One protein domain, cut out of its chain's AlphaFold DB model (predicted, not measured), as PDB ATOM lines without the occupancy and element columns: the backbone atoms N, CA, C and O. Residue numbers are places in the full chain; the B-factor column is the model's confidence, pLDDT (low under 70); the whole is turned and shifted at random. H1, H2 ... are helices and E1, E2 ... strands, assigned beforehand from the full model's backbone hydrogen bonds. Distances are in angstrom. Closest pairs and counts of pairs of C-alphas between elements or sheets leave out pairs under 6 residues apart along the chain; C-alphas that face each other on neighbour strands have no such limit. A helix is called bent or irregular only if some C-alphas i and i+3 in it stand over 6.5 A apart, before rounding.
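What this domain is: This is residues 157 to 276 of the 501 residues of an uncharacterized protein of fungal sp. No.14919 (UniProt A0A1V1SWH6). A small three-stranded sheet, E1 to E3, makes one end of the model, with H2 packed along one face of it, while H1, H3 and H4 make a short bundle farther along, their centres forming a triangle. The long H5 crosses H3 on the side away from H1, and its residues 269 to 276 stick out. The printed part has 120 residues, with five named helices and three named strands in the order H1 H2 E1 E2 E3 H3 H4 H5. The sheet runs E1 - E2 - E3, all antiparallel, and the class is mostly helix. The whole is compact, with a radius of gyration of the C-alphas of 14.7 A and spans of 42 by 32 by 23 A.

How they stand to each other: E1, residues 194 to 196, E2, residues 203 to 205, and E3, residues 209 to 214, form a meander, each strand the antiparallel neighbour of the one before. In the hairpin E1 and E2, N 195 and O 204 are 2.7 A apart, within hydrogen-bond range. In the hairpin E2 and E3, N 214 and O 203 are within range at 2.8 A. H2, residues 171 to 185, is on one face of this sheet, giving two layers, at a height over the sheet of 6.6 A. It runs along the strands, at 2 degrees to E2 on the local plane. H3, residues 221 to 235, is the hub and touches H2, with the C-alphas of Ile 181 and Arg 227 closest at 6.5 A, at a steep tilt of 46 degrees. H1, residues 157 to 167, H3 and H4, residues 238 to 248, form a bundle, three helices at shallow tilts. H1 touches H4, closest at the C-alphas of Ala 166 and Val 244, 5.3 A. H3 and H4 form a helical hairpin, closest at the C-alphas of Thr 232 and Arg 241, 6.0 A. H5, residues 254 to 276, touches H3 with residues 260 to 265 alone, about perpendicular at 85 degrees, closest at the C-alphas of Met 229 and Ala 261, 6.3 A. Every O i to N i+4 pair is within hydrogen-bond range in H1, H2, H3 and H5, and 5 of 7 in H4.

Where its parts are: H1 begins at C-alpha 157, (-44.256, -43.981, 36.510). H2 is 21.2 A long and H3 20.5 A. H4 is irregular, with C-alphas 239 and 242 lying 7.3 A apart. H5, 33.5 A long, ends at C-alpha 276, (-51.648, -13.480, 24.518).

The domain as a whole: The C-alphas farthest apart, of Ala 211 and Ser 255, are 43.3 A apart. The printed part has no cut and no long link. Its mean pLDDT is 93.3, and no printed residue is under 70.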
ATOM      1  N   LYS A 157     -43.195 -43.061  36.088       96.88
ATOM      2  CA  LYS A 157     -44.256 -43.981  36.510       96.88
ATOM      3  C   LYS A 157     -44.488 -43.899  38.021       96.88
ATOM      4  O   LYS A 157     -45.611 -43.636  38.436       96.88
ATOM      5  N   VAL A 158     -43.429 -44.024  38.823       98.00
ATOM      6  CA  VAL A 158     -43.520 -43.975  40.295       98.00
ATOM      7  C   VAL A 158     -44.006 -42.606  40.787       98.00
ATOM      8  O   VAL A 158     -44.822 -42.534  41.711       98.00
ATOM      9  N   LEU A 159     -43.563 -41.508  40.161       98.12
ATOM     10  CA  LEU A 159     -44.061 -40.158  40.460       98.12
ATOM     11  C   LEU A 159     -45.566 -40.040  40.196       98.12
ATOM     12  O   LEU A 159     -46.306 -39.535  41.041       98.12
ATOM     13  N   PHE A 160     -46.023 -40.526  39.041       98.19
ATOM     14  CA  PHE A 160     -47.429 -40.461  38.662       98.19
ATOM     15  C   PHE A 160     -48.311 -41.357  39.542       98.19
ATOM     16  O   PHE A 160     -49.386 -40.932  39.958       98.19
ATOM     17  N   GLU A 161     -47.850 -42.558  39.893       98.06
ATOM     18  CA  GLU A 161     -48.539 -43.461  40.827       98.06
ATOM     19  C   GLU A 161     -48.646 -42.848  42.232       98.06
ATOM     20  O   GLU A 161     -49.714 -42.881  42.848       98.06
ATOM     21  N   SER A 162     -47.577 -42.195  42.707       98.31
ATOM     22  CA  SER A 162     -47.590 -41.446  43.974       98.31
ATOM     23  C   SER A 162     -48.613 -40.305  43.943       98.31
ATOM     24  O   SER A 162     -49.360 -40.108  44.904       98.31
ATOM     25  N   PHE A 163     -48.692 -39.573  42.824       98.50
ATOM     26  CA  PHE A 163     -49.683 -38.516  42.618       98.50
ATOM     27  C   PHE A 163     -51.112 -39.070  42.572       98.50
ATOM     28  O   PHE A 163     -51.992 -38.548  43.255       98.50
ATOM     29  N   ALA A 164     -51.352 -40.146  41.821       98.06
ATOM     30  CA  ALA A 164     -52.655 -40.799  41.716       98.06
ATOM     31  C   ALA A 164     -53.162 -41.263  43.090       98.06
ATOM     32  O   ALA A 164     -54.281 -40.933  43.487       98.06
ATOM     33  N   SER A 165     -52.296 -41.931  43.856       98.06
ATOM     34  CA  SER A 165     -52.604 -42.405  45.209       98.06
ATOM     35  C   SER A 165     -52.913 -41.255  46.182       98.06
ATOM     36  O   SER A 165     -53.926 -41.274  46.887       98.06
ATOM     37  N   ALA A 166     -52.097 -40.194  46.191       98.19
ATOM     38  CA  ALA A 166     -52.276 -39.058  47.101       98.19
ATOM     39  C   ALA A 166     -53.477 -38.157  46.743       98.19
ATOM     40  O   ALA A 166     -54.162 -37.626  47.630       98.19
ATOM     41  N   SER A 167     -53.732 -37.964  45.447       97.88
ATOM     42  CA  SER A 167     -54.743 -37.037  44.926       97.88
ATOM     43  C   SER A 167     -56.176 -37.542  45.088       97.88
ATOM     44  O   SER A 167     -57.090 -36.728  45.238       97.88
ATOM     45  N   LYS A 168     -56.392 -38.864  45.148       96.44
ATOM     46  CA  LYS A 168     -57.732 -39.487  45.155       96.44
ATOM     47  C   LYS A 168     -58.630 -38.994  44.007       96.44
ATOM     48  O   LYS A 168     -59.843 -38.894  44.172       96.44
ATOM     49  N   LEU A 169     -58.032 -38.617  42.877       96.62
ATOM     50  CA  LEU A 169     -58.777 -38.233  41.683       96.62
ATOM     51  C   LEU A 169     -59.356 -39.477  41.001       96.62
ATOM     52  O   LEU A 169     -58.796 -40.568  41.093       96.62
ATOM     53  N   GLY A 170     -60.478 -39.302  40.300       96.94
ATOM     54  CA  GLY A 170     -61.074 -40.372  39.503       96.94
ATOM     55  C   GLY A 170     -60.157 -40.826  38.353       96.94
ATOM     56  O   GLY A 170     -59.335 -40.035  37.876       96.94
ATOM     57  N   PRO A 171     -60.311 -42.073  37.870       95.62
ATOM     58  CA  PRO A 171     -59.451 -42.647  36.832       95.62
ATOM     59  C   PRO A 171     -59.480 -41.845  35.524       95.62
ATOM     60  O   PRO A 171     -58.441 -41.682  34.891       95.62
ATOM     61  N   GLU A 172     -60.630 -41.273  35.157       93.75
ATOM     62  CA  GLU A 172     -60.769 -40.412  33.974       93.75
ATOM     63  C   GLU A 172     -59.915 -39.137  34.088       93.75
ATOM     64  O   GLU A 172     -59.172 -38.787  33.171       93.75
ATOM     65  N   THR A 173     -59.947 -38.465  35.244       94.75
ATOM     66  CA  THR A 173     -59.127 -37.271  35.495       94.75
ATOM     67  C   THR A 173     -57.638 -37.605  35.476       94.75
ATOM     68  O   THR A 173     -56.850 -36.844  34.918       94.75
ATOM     69  N   LEU A 174     -57.243 -38.748  36.042       96.81
ATOM     70  CA  LEU A 174     -55.855 -39.210  36.013       96.81
ATOM     71  C   LEU A 174     -55.398 -39.534  34.584       96.81
ATOM     72  O   LEU A 174     -54.325 -39.087  34.177       96.81
ATOM     73  N   ALA A 175     -56.218 -40.230  33.794       94.62
ATOM     74  CA  ALA A 175     -55.934 -40.493  32.384       94.62
ATOM     75  C   ALA A 175     -55.764 -39.184  31.598       94.62
ATOM     76  O   ALA A 175     -54.783 -39.028  30.867       94.62
ATOM     77  N   ARG A 176     -56.633 -38.193  31.847       95.19
ATOM     78  CA  ARG A 176     -56.521 -36.848  31.270       95.19
ATOM     79  C   ARG A 176     -55.215 -36.156  31.647       95.19
ATOM     80  O   ARG A 176     -54.545 -35.637  30.760       95.19
ATOM     81  N   ILE A 177     -54.840 -36.129  32.927       96.69
ATOM     82  CA  ILE A 177     -53.588 -35.490  33.373       96.69
ATOM     83  C   ILE A 177     -52.390 -36.174  32.705       96.69
ATOM     84  O   ILE A 177     -51.555 -35.489  32.117       96.69
ATOM     85  N   ARG A 178     -52.336 -37.514  32.712       97.19
ATOM     86  CA  ARG A 178     -51.274 -38.291  32.051       97.19
ATOM     87  C   ARG A 178     -51.183 -37.963  30.559       97.19
ATOM     88  O   ARG A 178     -50.100 -37.626  30.085       97.19
ATOM     89  N   GLY A 179     -52.306 -38.018  29.843       95.69
ATOM     90  CA  GLY A 179     -52.366 -37.716  28.412       95.69
ATOM     91  C   GLY A 179     -51.946 -36.288  28.093       95.69
ATOM     92  O   GLY A 179     -51.199 -36.068  27.147       95.69
ATOM     93  N   MET A 180     -52.353 -35.314  28.911       96.31
ATOM     94  CA  MET A 180     -51.968 -33.912  28.732       96.31
ATOM     95  C   MET A 180     -50.471 -33.677  28.956       96.31
ATOM     96  O   MET A 180     -49.882 -32.882  28.229       96.31
ATOM     97  N   ILE A 181     -49.846 -34.355  29.928       96.62
ATOM     98  CA  ILE A 181     -48.391 -34.281  30.140       96.62
ATOM     99  C   ILE A 181     -47.667 -34.756  28.883       96.62
ATOM    100  O   ILE A 181     -46.851 -34.027  28.326       96.62
ATOM    101  N   VAL A 182     -48.010 -35.953  28.411       96.25
ATOM    102  CA  VAL A 182     -47.380 -36.556  27.234       96.25
ATOM    103  C   VAL A 182     -47.642 -35.717  25.983       96.25
ATOM    104  O   VAL A 182     -46.727 -35.401  25.230       96.25
ATOM    105  N   TRP A 183     -48.879 -35.266  25.781       95.38
ATOM    106  CA  TRP A 183     -49.243 -34.477  24.610       95.38
ATOM    107  C   TRP A 183     -48.512 -33.136  24.561       95.38
ATOM    108  O   TRP A 183     -48.027 -32.746  23.502       95.38
ATOM    109  N   CYS A 184     -48.360 -32.446  25.691       93.81
ATOM    110  CA  CYS A 184     -47.576 -31.215  25.738       93.81
ATOM    111  C   CYS A 184     -46.065 -31.451  25.575       93.81
ATOM    112  O   CYS A 184     -45.385 -30.592  25.017       93.81
ATOM    113  N   ASP A 185     -45.536 -32.591  26.025       94.44
ATOM    114  CA  ASP A 185     -44.147 -32.988  25.762       94.44
ATOM    115  C   ASP A 185     -43.915 -33.376  24.290       94.44
ATOM    116  O   ASP A 185     -42.796 -33.307  23.788       94.44
ATOM    117  N   SER A 186     -44.971 -33.766  23.569       93.19
ATOM    118  CA  SER A 186     -44.883 -34.158  22.156       93.19
ATOM    119  C   SER A 186     -44.596 -32.982  21.208       93.19
ATOM    120  O   SER A 186     -44.341 -33.197  20.020       93.19
ATOM    121  N   GLU A 187     -44.639 -31.744  21.707       91.31
ATOM    122  CA  GLU A 187     -44.382 -30.526  20.938       91.31
ATOM    123  C   GLU A 187     -42.937 -30.484  20.408       91.31
ATOM    124  O   GLU A 187     -41.961 -30.575  21.151       91.31
ATOM    125  N   ARG A 188     -42.797 -30.300  19.094       83.94
ATOM    126  CA  ARG A 188     -41.513 -30.080  18.417       83.94
ATOM    127  C   ARG A 188     -41.103 -28.607  18.456       83.94
ATOM    128  O   ARG A 188     -41.947 -27.718  18.546       83.94
ATOM    129  N   SER A 189     -39.819 -28.333  18.224       80.12
ATOM    130  CA  SER A 189     -39.264 -26.974  18.062       80.12
ATOM    131  C   SER A 189     -39.944 -26.134  16.973       80.12
ATOM    132  O   SER A 189     -40.051 -24.916  17.100       80.12
ATOM    133  N   ASN A 190     -40.489 -26.771  15.934       76.06
ATOM    134  CA  ASN A 190     -41.267 -26.103  14.886       76.06
ATOM    135  C   ASN A 190     -42.750 -25.867  15.252       76.06
ATOM    136  O   ASN A 190     -43.526 -25.430  14.401       76.06
ATOM    137  N   GLY A 191     -43.163 -26.194  16.482       79.62
ATOM    138  CA  GLY A 191     -44.531 -26.040  16.972       79.62
ATOM    139  C   GLY A 191     -45.519 -27.092  16.467       79.62
ATOM    140  O   GLY A 191     -46.724 -26.867  16.557       79.62
ATOM    141  N   THR A 192     -45.056 -28.216  15.908       77.62
ATOM    142  CA  THR A 192     -45.929 -29.364  15.587       77.62
ATOM    143  C   THR A 192     -46.102 -30.275  16.800       77.62
ATOM    144  O   THR A 192     -45.161 -30.479  17.561       77.62
ATOM    145  N   TRP A 193     -47.310 -30.808  16.982       88.12
ATOM    146  CA  TRP A 193     -47.709 -31.591  18.154       88.12
ATOM    147  C   TRP A 193     -48.051 -33.024  17.747       88.12
ATOM    148  O   TRP A 193     -48.357 -33.294  16.583       88.12
ATOM    149  N   GLY A 194     -48.022 -33.934  18.714       89.12
ATOM    150  CA  GLY A 194     -48.651 -35.241  18.595       89.12
ATOM    151  C   GLY A 194     -50.173 -35.141  18.514       89.12
ATOM    152  O   GLY A 194     -50.786 -34.135  18.883       89.12
ATOM    153  N   ALA A 195     -50.787 -36.204  18.016       90.50
ATOM    154  CA  ALA A 195     -52.219 -36.423  18.060       90.50
ATOM    155  C   ALA A 195     -52.569 -37.177  19.345       90.50
ATOM    156  O   ALA A 195     -52.022 -38.249  19.603       90.50
ATOM    157  N   ILE A 196     -53.487 -36.620  20.135       93.75
ATOM    158  CA  ILE A 196     -54.054 -37.280  21.311       93.75
ATOM    159  C   ILE A 196     -55.382 -37.946  20.940       93.75
ATOM    160  O   ILE A 196     -56.269 -37.309  20.365       93.75
ATOM    161  N   LYS A 197     -55.523 -39.228  21.268       90.19
ATOM    162  CA  LYS A 197     -56.797 -39.948  21.238       90.19
ATOM    163  C   LYS A 197     -57.525 -39.667  22.551       90.19
ATOM    164  O   LYS A 197     -57.006 -39.978  23.613       90.19
ATOM    165  N   TRP A 198     -58.672 -38.992  22.507       80.94
ATOM    166  CA  TRP A 198     -59.338 -38.471  23.718       80.94
ATOM    167  C   TRP A 198     -60.051 -39.532  24.564       80.94
ATOM    168  O   TRP A 198     -60.368 -39.270  25.718       80.94
ATOM    169  N   ASP A 199     -60.310 -40.701  23.992       78.75
ATOM    170  CA  ASP A 199     -60.896 -41.870  24.646       78.75
ATOM    171  C   ASP A 199     -59.864 -42.630  25.489       78.75
ATOM    172  O   ASP A 199     -60.124 -42.971  26.640       78.75
ATOM    173  N   THR A 200     -58.670 -42.852  24.940       83.38
ATOM    174  CA  THR A 200     -57.587 -43.591  25.607       83.38
ATOM    175  C   THR A 200     -56.543 -42.683  26.253       83.38
ATOM    176  O   THR A 200     -55.694 -43.155  27.008       83.38
ATOM    177  N   PHE A 201     -56.567 -41.386  25.932       88.62
ATOM    178  CA  PHE A 201     -55.510 -40.413  26.223       88.62
ATOM    179  C   PHE A 201     -54.123 -40.839  25.713       88.62
ATOM    180  O   PHE A 201     -53.103 -40.352  26.209       88.62
ATOM    181  N   THR A 202     -54.069 -41.726  24.712       89.12
ATOM    182  CA  THR A 202     -52.809 -42.103  24.067       89.12
ATOM    183  C   THR A 202     -52.384 -41.023  23.088       89.12
ATOM    184  O   THR A 202     -53.205 -40.413  22.399       89.12
ATOM    185  N   VAL A 203     -51.084 -40.756  23.049       92.00
ATOM    186  CA  VAL A 203     -50.497 -39.731  22.193       92.00
ATOM    187  C   VAL A 203     -49.636 -40.434  21.162       92.00
ATOM    188  O   VAL A 203     -48.868 -41.321  21.496       92.00
ATOM    189  N   THR A 204     -49.774 -40.049  19.902       90.75
ATOM    190  CA  THR A 204     -48.957 -40.548  18.785       90.75
ATOM    191  C   THR A 204     -48.396 -39.355  18.032       90.75
ATOM    192  O   THR A 204     -48.997 -38.278  18.054       90.75
ATOM    193  N   GLY A 205     -47.260 -39.477  17.354       86.06
ATOM    194  CA  GLY A 205     -46.727 -38.334  16.612       86.06
ATOM    195  C   GLY A 205     -45.822 -37.422  17.432       86.06
ATOM    196  O   GLY A 205     -45.088 -37.840  18.324       86.06
ATOM    197  N   GLY A 206     -45.831 -36.136  17.074       85.19
ATOM    198  CA  GLY A 206     -45.014 -35.134  17.751       85.19
ATOM    199  C   GLY A 206     -43.526 -35.436  17.613       85.19
ATOM    200  O   GLY A 206     -43.079 -35.911  16.568       85.19
ATOM    201  N   ARG A 207     -42.732 -35.150  18.642       84.88
ATOM    202  CA  ARG A 207     -41.270 -35.310  18.611       84.88
ATOM    203  C   ARG A 207     -40.774 -36.730  18.302       84.88
ATOM    204  O   ARG A 207     -39.728 -36.828  17.677       84.88
ATOM    205  N   LEU A 208     -41.542 -37.775  18.627       82.62
ATOM    206  CA  LEU A 208     -41.201 -39.171  18.304       82.62
ATOM    207  C   LEU A 208     -41.599 -39.582  16.877       82.62
ATOM    208  O   LEU A 208     -41.025 -40.479  16.279       82.62
ATOM    209  N   GLY A 209     -42.526 -38.850  16.256       77.62
ATOM    210  CA  GLY A 209     -42.974 -39.140  14.896       77.62
ATOM    211  C   GLY A 209     -44.248 -39.983  14.840       77.62
ATOM    212  O   GLY A 209     -44.736 -40.466  15.855       77.62
ATOM    213  N   PRO A 210     -44.877 -40.059  13.655       73.50
ATOM    214  CA  PRO A 210     -46.290 -40.422  13.504       73.50
ATOM    215  C   PRO A 210     -46.630 -41.870  13.876       73.50
ATOM    216  O   PRO A 210     -47.791 -42.142  14.161       73.50
ATOM    217  N   ALA A 211     -45.649 -42.773  13.850       73.44
ATOM    218  CA  ALA A 211     -45.846 -44.197  14.111       73.44
ATOM    219  C   ALA A 211     -45.567 -44.597  15.567       73.44
ATOM    220  O   ALA A 211     -45.898 -45.711  15.959       73.44
ATOM    221  N   GLU A 212     -44.965 -43.710  16.363       78.81
ATOM    222  CA  GLU A 212     -44.549 -44.028  17.726       78.81
ATOM    223  C   GLU A 212     -45.578 -43.522  18.734       78.81
ATOM    224  O   GLU A 212     -46.051 -42.378  18.666       78.81
ATOM    225  N   GLU A 213     -45.938 -44.400  19.672       87.94
ATOM    226  CA  GLU A 213     -46.726 -44.016  20.832       87.94
ATOM    227  C   GLU A 213     -45.841 -43.245  21.797       87.94
ATOM    228  O   GLU A 213     -44.821 -43.729  22.280       87.94
ATOM    229  N   HIS A 214     -46.260 -42.024  22.088       90.25
ATOM    230  CA  HIS A 214     -45.630 -41.198  23.085       90.25
ATOM    231  C   HIS A 214     -46.213 -41.562  24.446       90.25
ATOM    232  O   HIS A 214     -47.431 -41.610  24.642       90.25
ATOM    233  N   THR A 215     -45.337 -41.855  25.393       93.75
ATOM    234  CA  THR A 215     -45.686 -42.313  26.731       93.75
ATOM    235  C   THR A 215     -45.053 -41.418  27.789       93.75
ATOM    236  O   THR A 215     -44.264 -40.512  27.522       93.75
ATOM    237  N   LEU A 216     -45.395 -41.680  29.051       93.75
ATOM    238  CA  LEU A 216     -44.806 -40.955  30.170       93.75
ATOM    239  C   LEU A 216     -43.304 -41.262  30.338       93.75
ATOM    240  O   LEU A 216     -42.608 -40.479  30.975       93.75
ATOM    241  N   TYR A 217     -42.805 -42.381  29.799       92.75
ATOM    242  CA  TYR A 217     -41.385 -42.745  29.870       92.75
ATOM    243  C   TYR A 217     -40.513 -41.872  28.983       92.75
ATOM    244  O   TYR A 217     -39.361 -41.615  29.315       92.75
ATOM    245  N   ASP A 218     -41.084 -41.376  27.895       91.88
ATOM    246  CA  ASP A 218     -40.352 -40.558  26.945       91.88
ATOM    247  C   ASP A 218     -40.141 -39.146  27.491       91.88
ATOM    248  O   ASP A 218     -39.155 -38.491  27.149       91.88
ATOM    249  N   ALA A 219     -41.074 -38.648  28.310       94.62
ATOM    250  CA  ALA A 219     -41.038 -37.293  28.843       94.62
ATOM    251  C   ALA A 219     -39.861 -37.089  29.825       94.62
ATOM    252  O   ALA A 219     -39.624 -37.937  30.690       94.62
ATOM    253  N   PRO A 220     -39.148 -35.949  29.779       95.75
ATOM    254  CA  PRO A 220     -38.103 -35.640  30.747       95.75
ATOM    255  C   PRO A 220     -38.661 -35.632  32.170       95.75
ATOM    256  O   PRO A 220     -39.722 -35.063  32.433       95.75
ATOM    257  N   ASN A 221     -37.936 -36.233  33.112       97.12
ATOM    258  CA  ASN A 221     -38.395 -36.342  34.500       97.12
ATOM    259  C   ASN A 221     -38.683 -34.974  35.136       97.12
ATOM    260  O   ASN A 221     -39.706 -34.805  35.799       97.12
ATOM    261  N   CYS A 222     -37.834 -33.982  34.859       97.00
ATOM    262  CA  CYS A 222     -38.023 -32.610  35.321       97.00
ATOM    263  C   CYS A 222     -39.331 -31.990  34.803       97.00
ATOM    264  O   CYS A 222     -40.062 -31.354  35.561       97.00
ATOM    265  N   TYR A 223     -39.684 -32.257  33.546       97.31
ATOM    266  CA  TYR A 223     -40.931 -31.794  32.949       97.31
ATOM    267  C   TYR A 223     -42.161 -32.463  33.573       97.31
ATOM    268  O   TYR A 223     -43.148 -31.791  33.877       97.31
ATOM    269  N   VAL A 224     -42.111 -33.778  33.812       97.94
ATOM    270  CA  VAL A 224     -43.208 -34.497  34.484       97.94
ATOM    271  C   VAL A 224     -43.437 -33.937  35.889       97.94
ATOM    272  O   VAL A 224     -44.584 -33.694  36.265       97.94
ATOM    273  N   ARG A 225     -42.362 -33.662  36.640       98.19
ATOM    274  CA  ARG A 225     -42.439 -33.025  37.965       98.19
ATOM    275  C   ARG A 225     -43.130 -31.660  37.899       98.19
ATOM    276  O   ARG A 225     -44.095 -31.449  38.633       98.19
ATOM    277  N   ASP A 226     -42.735 -30.799  36.957       98.19
ATOM    278  CA  ASP A 226     -43.337 -29.468  36.769       98.19
ATOM    279  C   ASP A 226     -44.844 -29.559  36.499       98.19
ATOM    280  O   ASP A 226     -45.650 -28.841  37.098       98.19
ATOM    281  N   ARG A 227     -45.256 -30.483  35.623       97.81
ATOM    282  CA  ARG A 227     -46.671 -30.648  35.275       97.81
ATOM    283  C   ARG A 227     -47.497 -31.259  36.401       97.81
ATOM    284  O   ARG A 227     -48.653 -30.870  36.556       97.81
ATOM    285  N   LEU A 228     -46.938 -32.166  37.203       98.31
ATOM    286  CA  LEU A 228     -47.612 -32.677  38.403       98.31
ATOM    287  C   LEU A 228     -47.750 -31.589  39.479       98.31
ATOM    288  O   LEU A 228     -48.793 -31.505  40.135       98.31
ATOM    289  N   MET A 229     -46.752 -30.712  39.619       98.38
ATOM    290  CA  MET A 229     -46.840 -29.549  40.506       98.38
ATOM    291  C   MET A 229     -47.969 -28.606  40.061       98.38
ATOM    292  O   MET A 229     -48.843 -28.280  40.867       98.38
ATOM    293  N   ALA A 230     -48.027 -28.261  38.769       97.25
ATOM    294  CA  ALA A 230     -49.097 -27.438  38.196       97.25
ATOM    295  C   ALA A 230     -50.487 -28.088  38.343       97.25
ATOM    296  O   ALA A 230     -51.440 -27.436  38.767       97.25
ATOM    297  N   SER A 231     -50.599 -29.391  38.065       97.19
ATOM    298  CA  SER A 231     -51.861 -30.140  38.198       97.19
ATOM    299  C   SER A 231     -52.352 -30.168  39.647       97.19
ATOM    300  O   SER A 231     -53.550 -30.124  39.899       97.19
ATOM    301  N   THR A 232     -51.440 -30.154  40.627       96.88
ATOM    302  CA  THR A 232     -51.830 -30.046  42.040       96.88
ATOM    303  C   THR A 232     -52.521 -28.713  42.345       96.88
ATOM    304  O   THR A 232     -53.432 -28.670  43.163       96.88
ATOM    305  N   SER A 233     -52.127 -27.620  41.692       93.44
ATOM    306  CA  SER A 233     -52.786 -26.320  41.872       93.44
ATOM    307  C   SER A 233     -54.132 -26.226  41.144       93.44
ATOM    308  O   SER A 233     -55.011 -25.502  41.603       93.44
ATOM    309  N   LEU A 234     -54.307 -26.948  40.034       91.56
ATOM    310  CA  LEU A 234     -55.503 -26.860  39.187       91.56
ATOM    311  C   LEU A 234     -56.595 -27.867  39.557       91.56
ATOM    312  O   LEU A 234     -57.769 -27.516  39.566       91.56
ATOM    313  N   ASP A 235     -56.212 -29.112  39.836       94.00
ATOM    314  CA  ASP A 235     -57.142 -30.241  39.938       94.00
ATOM    315  C   ASP A 235     -57.371 -30.709  41.388       94.00
ATOM    316  O   ASP A 235     -58.213 -31.574  41.623       94.00
ATOM    317  N   ILE A 236     -56.624 -30.178  42.368       95.88
ATOM    318  CA  ILE A 236     -56.717 -30.570  43.785       95.88
ATOM    319  C   ILE A 236     -57.230 -29.410  44.639       95.88
ATOM    320  O   ILE A 236     -56.746 -28.276  44.536       95.88
ATOM    321  N   GLU A 237     -58.158 -29.731  45.543       94.81
ATOM    322  CA  GLU A 237     -58.699 -28.799  46.537       94.81
ATOM    323  C   GLU A 237     -57.590 -28.166  47.400       94.81
ATOM    324  O   GLU A 237     -56.664 -28.888  47.810       94.81
ATOM    325  N   PRO A 238     -57.652 -26.849  47.692       95.88
ATOM    326  CA  PRO A 238     -56.598 -26.102  48.385       95.88
ATOM    327  C   PRO A 238     -56.077 -26.769  49.662       95.88
ATOM    328  O   PRO A 238     -54.864 -26.847  49.867       95.88
ATOM    329  N   GLU A 239     -56.965 -27.340  50.472       96.50
ATOM    330  CA  GLU A 239     -56.665 -27.935  51.781       96.50
ATOM    331  C   GLU A 239     -55.831 -29.220  51.659       96.50
ATOM    332  O   GLU A 239     -55.181 -29.659  52.610       96.50
ATOM    333  N   ARG A 240     -55.836 -29.851  50.479       97.38
ATOM    334  CA  ARG A 240     -55.152 -31.124  50.218       97.38
ATOM    335  C   ARG A 240     -53.838 -30.956  49.461       97.38
ATOM    336  O   ARG A 240     -53.034 -31.894  49.463       97.38
ATOM    337  N   ARG A 241     -53.589 -29.793  48.847       97.56
ATOM    338  CA  ARG A 241     -52.434 -29.552  47.960       97.56
ATOM    339  C   ARG A 241     -51.106 -29.854  48.641       97.56
ATOM    340  O   ARG A 241     -50.314 -30.632  48.118       97.56
ATOM    341  N   ASP A 242     -50.888 -29.326  49.841       97.56
ATOM    342  CA  ASP A 242     -49.614 -29.484  50.556       97.56
ATOM    343  C   ASP A 242     -49.344 -30.927  50.990       97.56
ATOM    344  O   ASP A 242     -48.193 -31.361  51.072       97.56
ATOM    345  N   ARG A 243     -50.396 -31.710  51.252       98.00
ATOM    346  CA  ARG A 243     -50.250 -33.146  51.508       98.00
ATOM    347  C   ARG A 243     -49.838 -33.886  50.238       98.00
ATOM    348  O   ARG A 243     -48.913 -34.689  50.294       98.00
ATOM    349  N   VAL A 244     -50.501 -33.612  49.112       98.38
ATOM    350  CA  VAL A 244     -50.185 -34.249  47.823       98.38
ATOM    351  C   VAL A 244     -48.757 -33.913  47.397       98.38
ATOM    352  O   VAL A 244     -47.980 -34.825  47.122       98.38
ATOM    353  N   ARG A 245     -48.372 -32.631  47.441       98.38
ATOM    354  CA  ARG A 245     -47.020 -32.185  47.075       98.38
ATOM    355  C   ARG A 245     -45.940 -32.868  47.915       98.38
ATOM    356  O   ARG A 245     -44.967 -33.343  47.348       98.38
ATOM    357  N   ARG A 246     -46.128 -32.989  49.237       98.25
ATOM    358  CA  ARG A 246     -45.166 -33.678  50.122       98.25
ATOM    359  C   ARG A 246     -44.975 -35.158  49.793       98.25
ATOM    360  O   ARG A 246     -43.868 -35.661  49.917       98.25
ATOM    361  N   ILE A 247     -46.035 -35.855  49.383       98.12
ATOM    362  CA  ILE A 247     -45.949 -37.279  49.019       98.12
ATOM    363  C   ILE A 247     -45.230 -37.452  47.674       98.12
ATOM    364  O   ILE A 247     -44.369 -38.321  47.524       98.12
ATOM    365  N   VAL A 248     -45.582 -36.621  46.688       98.00
ATOM    366  CA  VAL A 248     -45.033 -36.715  45.330       98.00
ATOM    367  C   VAL A 248     -43.564 -36.285  45.302       98.00
ATOM    368  O   VAL A 248     -42.726 -37.030  44.797       98.00
ATOM    369  N   PHE A 249     -43.252 -35.142  45.914       98.00
ATOM    370  CA  PHE A 249     -41.929 -34.508  45.938       98.00
ATOM    371  C   PHE A 249     -41.245 -34.701  47.295       98.00
ATOM    372  O   PHE A 249     -40.860 -33.742  47.963       98.00
ATOM    373  N   SER A 250     -41.141 -35.959  47.726       97.44
ATOM    374  CA  SER A 250     -40.549 -36.337  49.018       97.44
ATOM    375  C   SER A 250     -39.062 -35.987  49.147       97.44
ATOM    376  O   SER A 250     -38.538 -35.989  50.255       97.44
ATOM    377  N   ASP A 251     -38.396 -35.691  48.030       97.62
ATOM    378  CA  ASP A 251     -37.006 -35.233  47.958       97.62
ATOM    379  C   ASP A 251     -36.830 -33.752  48.354       97.62
ATOM    380  O   ASP A 251     -35.708 -33.264  48.493       97.62
ATOM    381  N   LEU A 252     -37.934 -33.016  48.533       98.00
ATOM    382  CA  LEU A 252     -37.942 -31.592  48.856       98.00
ATOM    383  C   LEU A 252     -38.478 -31.332  50.270       98.00
ATOM    384  O   LEU A 252     -39.437 -31.946  50.737       98.00
ATOM    385  N   THR A 253     -37.903 -30.335  50.940       98.06
ATOM    386  CA  THR A 253     -38.436 -29.829  52.216       98.06
ATOM    387  C   THR A 253     -39.743 -29.054  52.008       98.06
ATOM    388  O   THR A 253     -40.002 -28.518  50.930       98.06
ATOM    389  N   SER A 254     -40.558 -28.893  53.057       97.81
ATOM    390  CA  SER A 254     -41.818 -28.129  52.981       97.81
ATOM    391  C   SER A 254     -41.638 -26.690  52.471       97.81
ATOM    392  O   SER A 254     -42.500 -26.186  51.755       97.81
ATOM    393  N   SER A 255     -40.529 -26.028  52.822       97.94
ATOM    394  CA  SER A 255     -40.214 -24.677  52.329       97.94
ATOM    395  C   SER A 255     -39.918 -24.687  50.826       97.94
ATOM    396  O   SER A 255     -40.482 -23.898  50.070       97.94
ATOM    397  N   GLN A 256     -39.118 -25.653  50.367       98.12
ATOM    398  CA  GLN A 256     -38.788 -25.822  48.949       98.12
ATOM    399  C   GLN A 256     -40.006 -26.203  48.112       98.12
ATOM    400  O   GLN A 256     -40.154 -25.708  47.002       98.12
ATOM    401  N   ILE A 257     -40.917 -27.022  48.642       98.31
ATOM    402  CA  ILE A 257     -42.184 -27.349  47.974       98.31
ATOM    403  C   ILE A 257     -43.016 -26.087  47.728       98.31
ATOM    404  O   ILE A 257     -43.585 -25.938  46.648       98.31
ATOM    405  N   LYS A 258     -43.082 -25.173  48.706       97.81
ATOM    406  CA  LYS A 258     -43.785 -23.892  48.541       97.81
ATOM    407  C   LYS A 258     -43.112 -23.030  47.476       97.81
ATOM    408  O   LYS A 258     -43.795 -22.577  46.567       97.81
ATOM    409  N   GLN A 259     -41.787 -22.885  47.542       98.12
ATOM    410  CA  GLN A 259     -41.013 -22.147  46.535       98.12
ATOM    411  C   GLN A 259     -41.202 -22.729  45.128       98.12
ATOM    412  O   GLN A 259     -41.393 -21.985  44.171       98.12
ATOM    413  N   TYR A 260     -41.213 -24.057  45.005       98.31
ATOM    414  CA  TYR A 260     -41.431 -24.738  43.736       98.31
ATOM    415  C   TYR A 260     -42.846 -24.505  43.194       98.31
ATOM    416  O   TYR A 260     -43.008 -24.191  42.017       98.31
ATOM    417  N   ALA A 261     -43.870 -24.603  44.047       97.94
ATOM    418  CA  ALA A 261     -45.250 -24.332  43.653       97.94
ATOM    419  C   ALA A 261     -45.429 -22.890  43.149       97.94
ATOM    420  O   ALA A 261     -46.029 -22.701  42.093       97.94
ATOM    421  N   THR A 262     -44.860 -21.907  43.854       97.56
ATOM    422  CA  THR A 262     -44.878 -20.493  43.447       97.56
ATOM    423  C   THR A 262     -44.153 -20.281  42.118       97.56
ATOM    424  O   THR A 262     -44.723 -19.690  41.208       97.56
ATOM    425  N   ALA A 263     -42.950 -20.841  41.952       98.00
ATOM    426  CA  ALA A 263     -42.188 -20.707  40.708       98.00
ATOM    427  C   ALA A 263     -42.933 -21.296  39.493       98.00
ATOM    428  O   ALA A 263     -42.918 -20.720  38.408       98.00
ATOM    429  N   ILE A 264     -43.611 -22.438  39.660       97.62
ATOM    430  CA  ILE A 264     -44.414 -23.040  38.585       97.62
ATOM    431  C   ILE A 264     -45.639 -22.190  38.246       97.62
ATOM    432  O   ILE A 264     -45.966 -22.049  37.069       97.62
ATOM    433  N   GLU A 265     -46.299 -21.606  39.243       94.94
ATOM    434  CA  GLU A 265     -47.435 -20.708  39.029       94.94
ATOM    435  C   GLU A 265     -47.025 -19.454  38.241       94.94
ATOM    436  O   GLU A 265     -47.662 -19.131  37.237       94.94
ATOM    437  N   GLU A 266     -45.909 -18.820  38.610       95.94
ATOM    438  CA  GLU A 266     -45.341 -17.673  37.888       95.94
ATOM    439  C   GLU A 266     -45.002 -18.018  36.429       95.94
ATOM    440  O   GLU A 266     -45.338 -17.265  35.512       95.94
ATOM    441  N   ILE A 267     -44.400 -19.188  36.184       95.12
ATOM    442  CA  ILE A 267     -44.091 -19.652  34.824       95.12
ATOM    443  C   ILE A 267     -45.367 -19.845  33.996       95.12
ATOM    444  O   ILE A 267     -45.399 -19.463  32.824       95.12
ATOM    445  N   GLU A 268     -46.418 -20.448  34.557       93.44
ATOM    446  CA  GLU A 268     -47.673 -20.666  33.825       93.44
ATOM    447  C   GLU A 268     -48.383 -19.335  33.513       93.44
ATOM    448  O   GLU A 268     -48.915 -19.182  32.407       93.44
ATOM    449  N   ILE A 269     -48.317 -18.349  34.419       91.06
ATOM    450  CA  ILE A 269     -48.801 -16.979  34.180       91.06
ATOM    451  C   ILE A 269     -48.016 -16.331  33.033       91.06
ATOM    452  O   ILE A 269     -48.622 -15.917  32.041       91.06
ATOM    453  N   GLN A 270     -46.681 -16.338  33.092       93.38
ATOM    454  CA  GLN A 270     -45.836 -15.755  32.043       93.38
ATOM    455  C   GLN A 270     -46.089 -16.411  30.677       93.38
ATOM    456  O   GLN A 270     -46.208 -15.735  29.654       93.38
ATOM    457  N   MET A 271     -46.235 -17.739  30.635       89.81
ATOM    458  CA  MET A 271     -46.557 -18.457  29.399       89.81
ATOM    459  C   MET A 271     -47.930 -18.071  28.829       89.81
ATOM    460  O   MET A 271     -48.109 -18.083  27.606       89.81
ATOM    461  N   ALA A 272     -48.914 -17.770  29.682       88.31
ATOM    462  CA  ALA A 272     -50.230 -17.306  29.251       88.31
ATOM    463  C   ALA A 272     -50.162 -15.884  28.669       88.31
ATOM    464  O   ALA A 272     -50.744 -15.629  27.607       88.31
ATOM    465  N   GLU A 273     -49.399 -14.992  29.300       91.81
ATOM    466  CA  GLU A 273     -49.159 -13.626  28.823       91.81
ATOM    467  C   GLU A 273     -48.399 -13.605  27.490       91.81
ATOM    468  O   GLU A 273     -48.838 -12.959  26.536       91.81
ATOM    469  N   ASP A 274     -47.336 -14.403  27.357       89.81
ATOM    470  CA  ASP A 274     -46.564 -14.541  26.117       89.81
ATOM    471  C   ASP A 274     -47.427 -15.040  24.956       89.81
ATOM    472  O   ASP A 274     -47.309 -14.574  23.814       89.81
ATOM    473  N   LYS A 275     -48.316 -16.005  25.225       87.25
ATOM    474  CA  LYS A 275     -49.286 -16.486  24.232       87.25
ATOM    475  C   LYS A 275     -50.231 -15.362  23.831       87.25
ATOM    476  O   LYS A 275     -50.450 -15.162  22.633       87.25
ATOM    477  N   LEU A 276     -50.762 -14.608  24.791       86.44
ATOM    478  CA  LEU A 276     -51.648 -13.480  24.518       86.44
ATOM    479  C   LEU A 276     -50.949 -12.417  23.655       86.44
ATOM    480  O   LEU A 276     -51.522 -11.957  22.665       86.44
TER     481      LEU A 276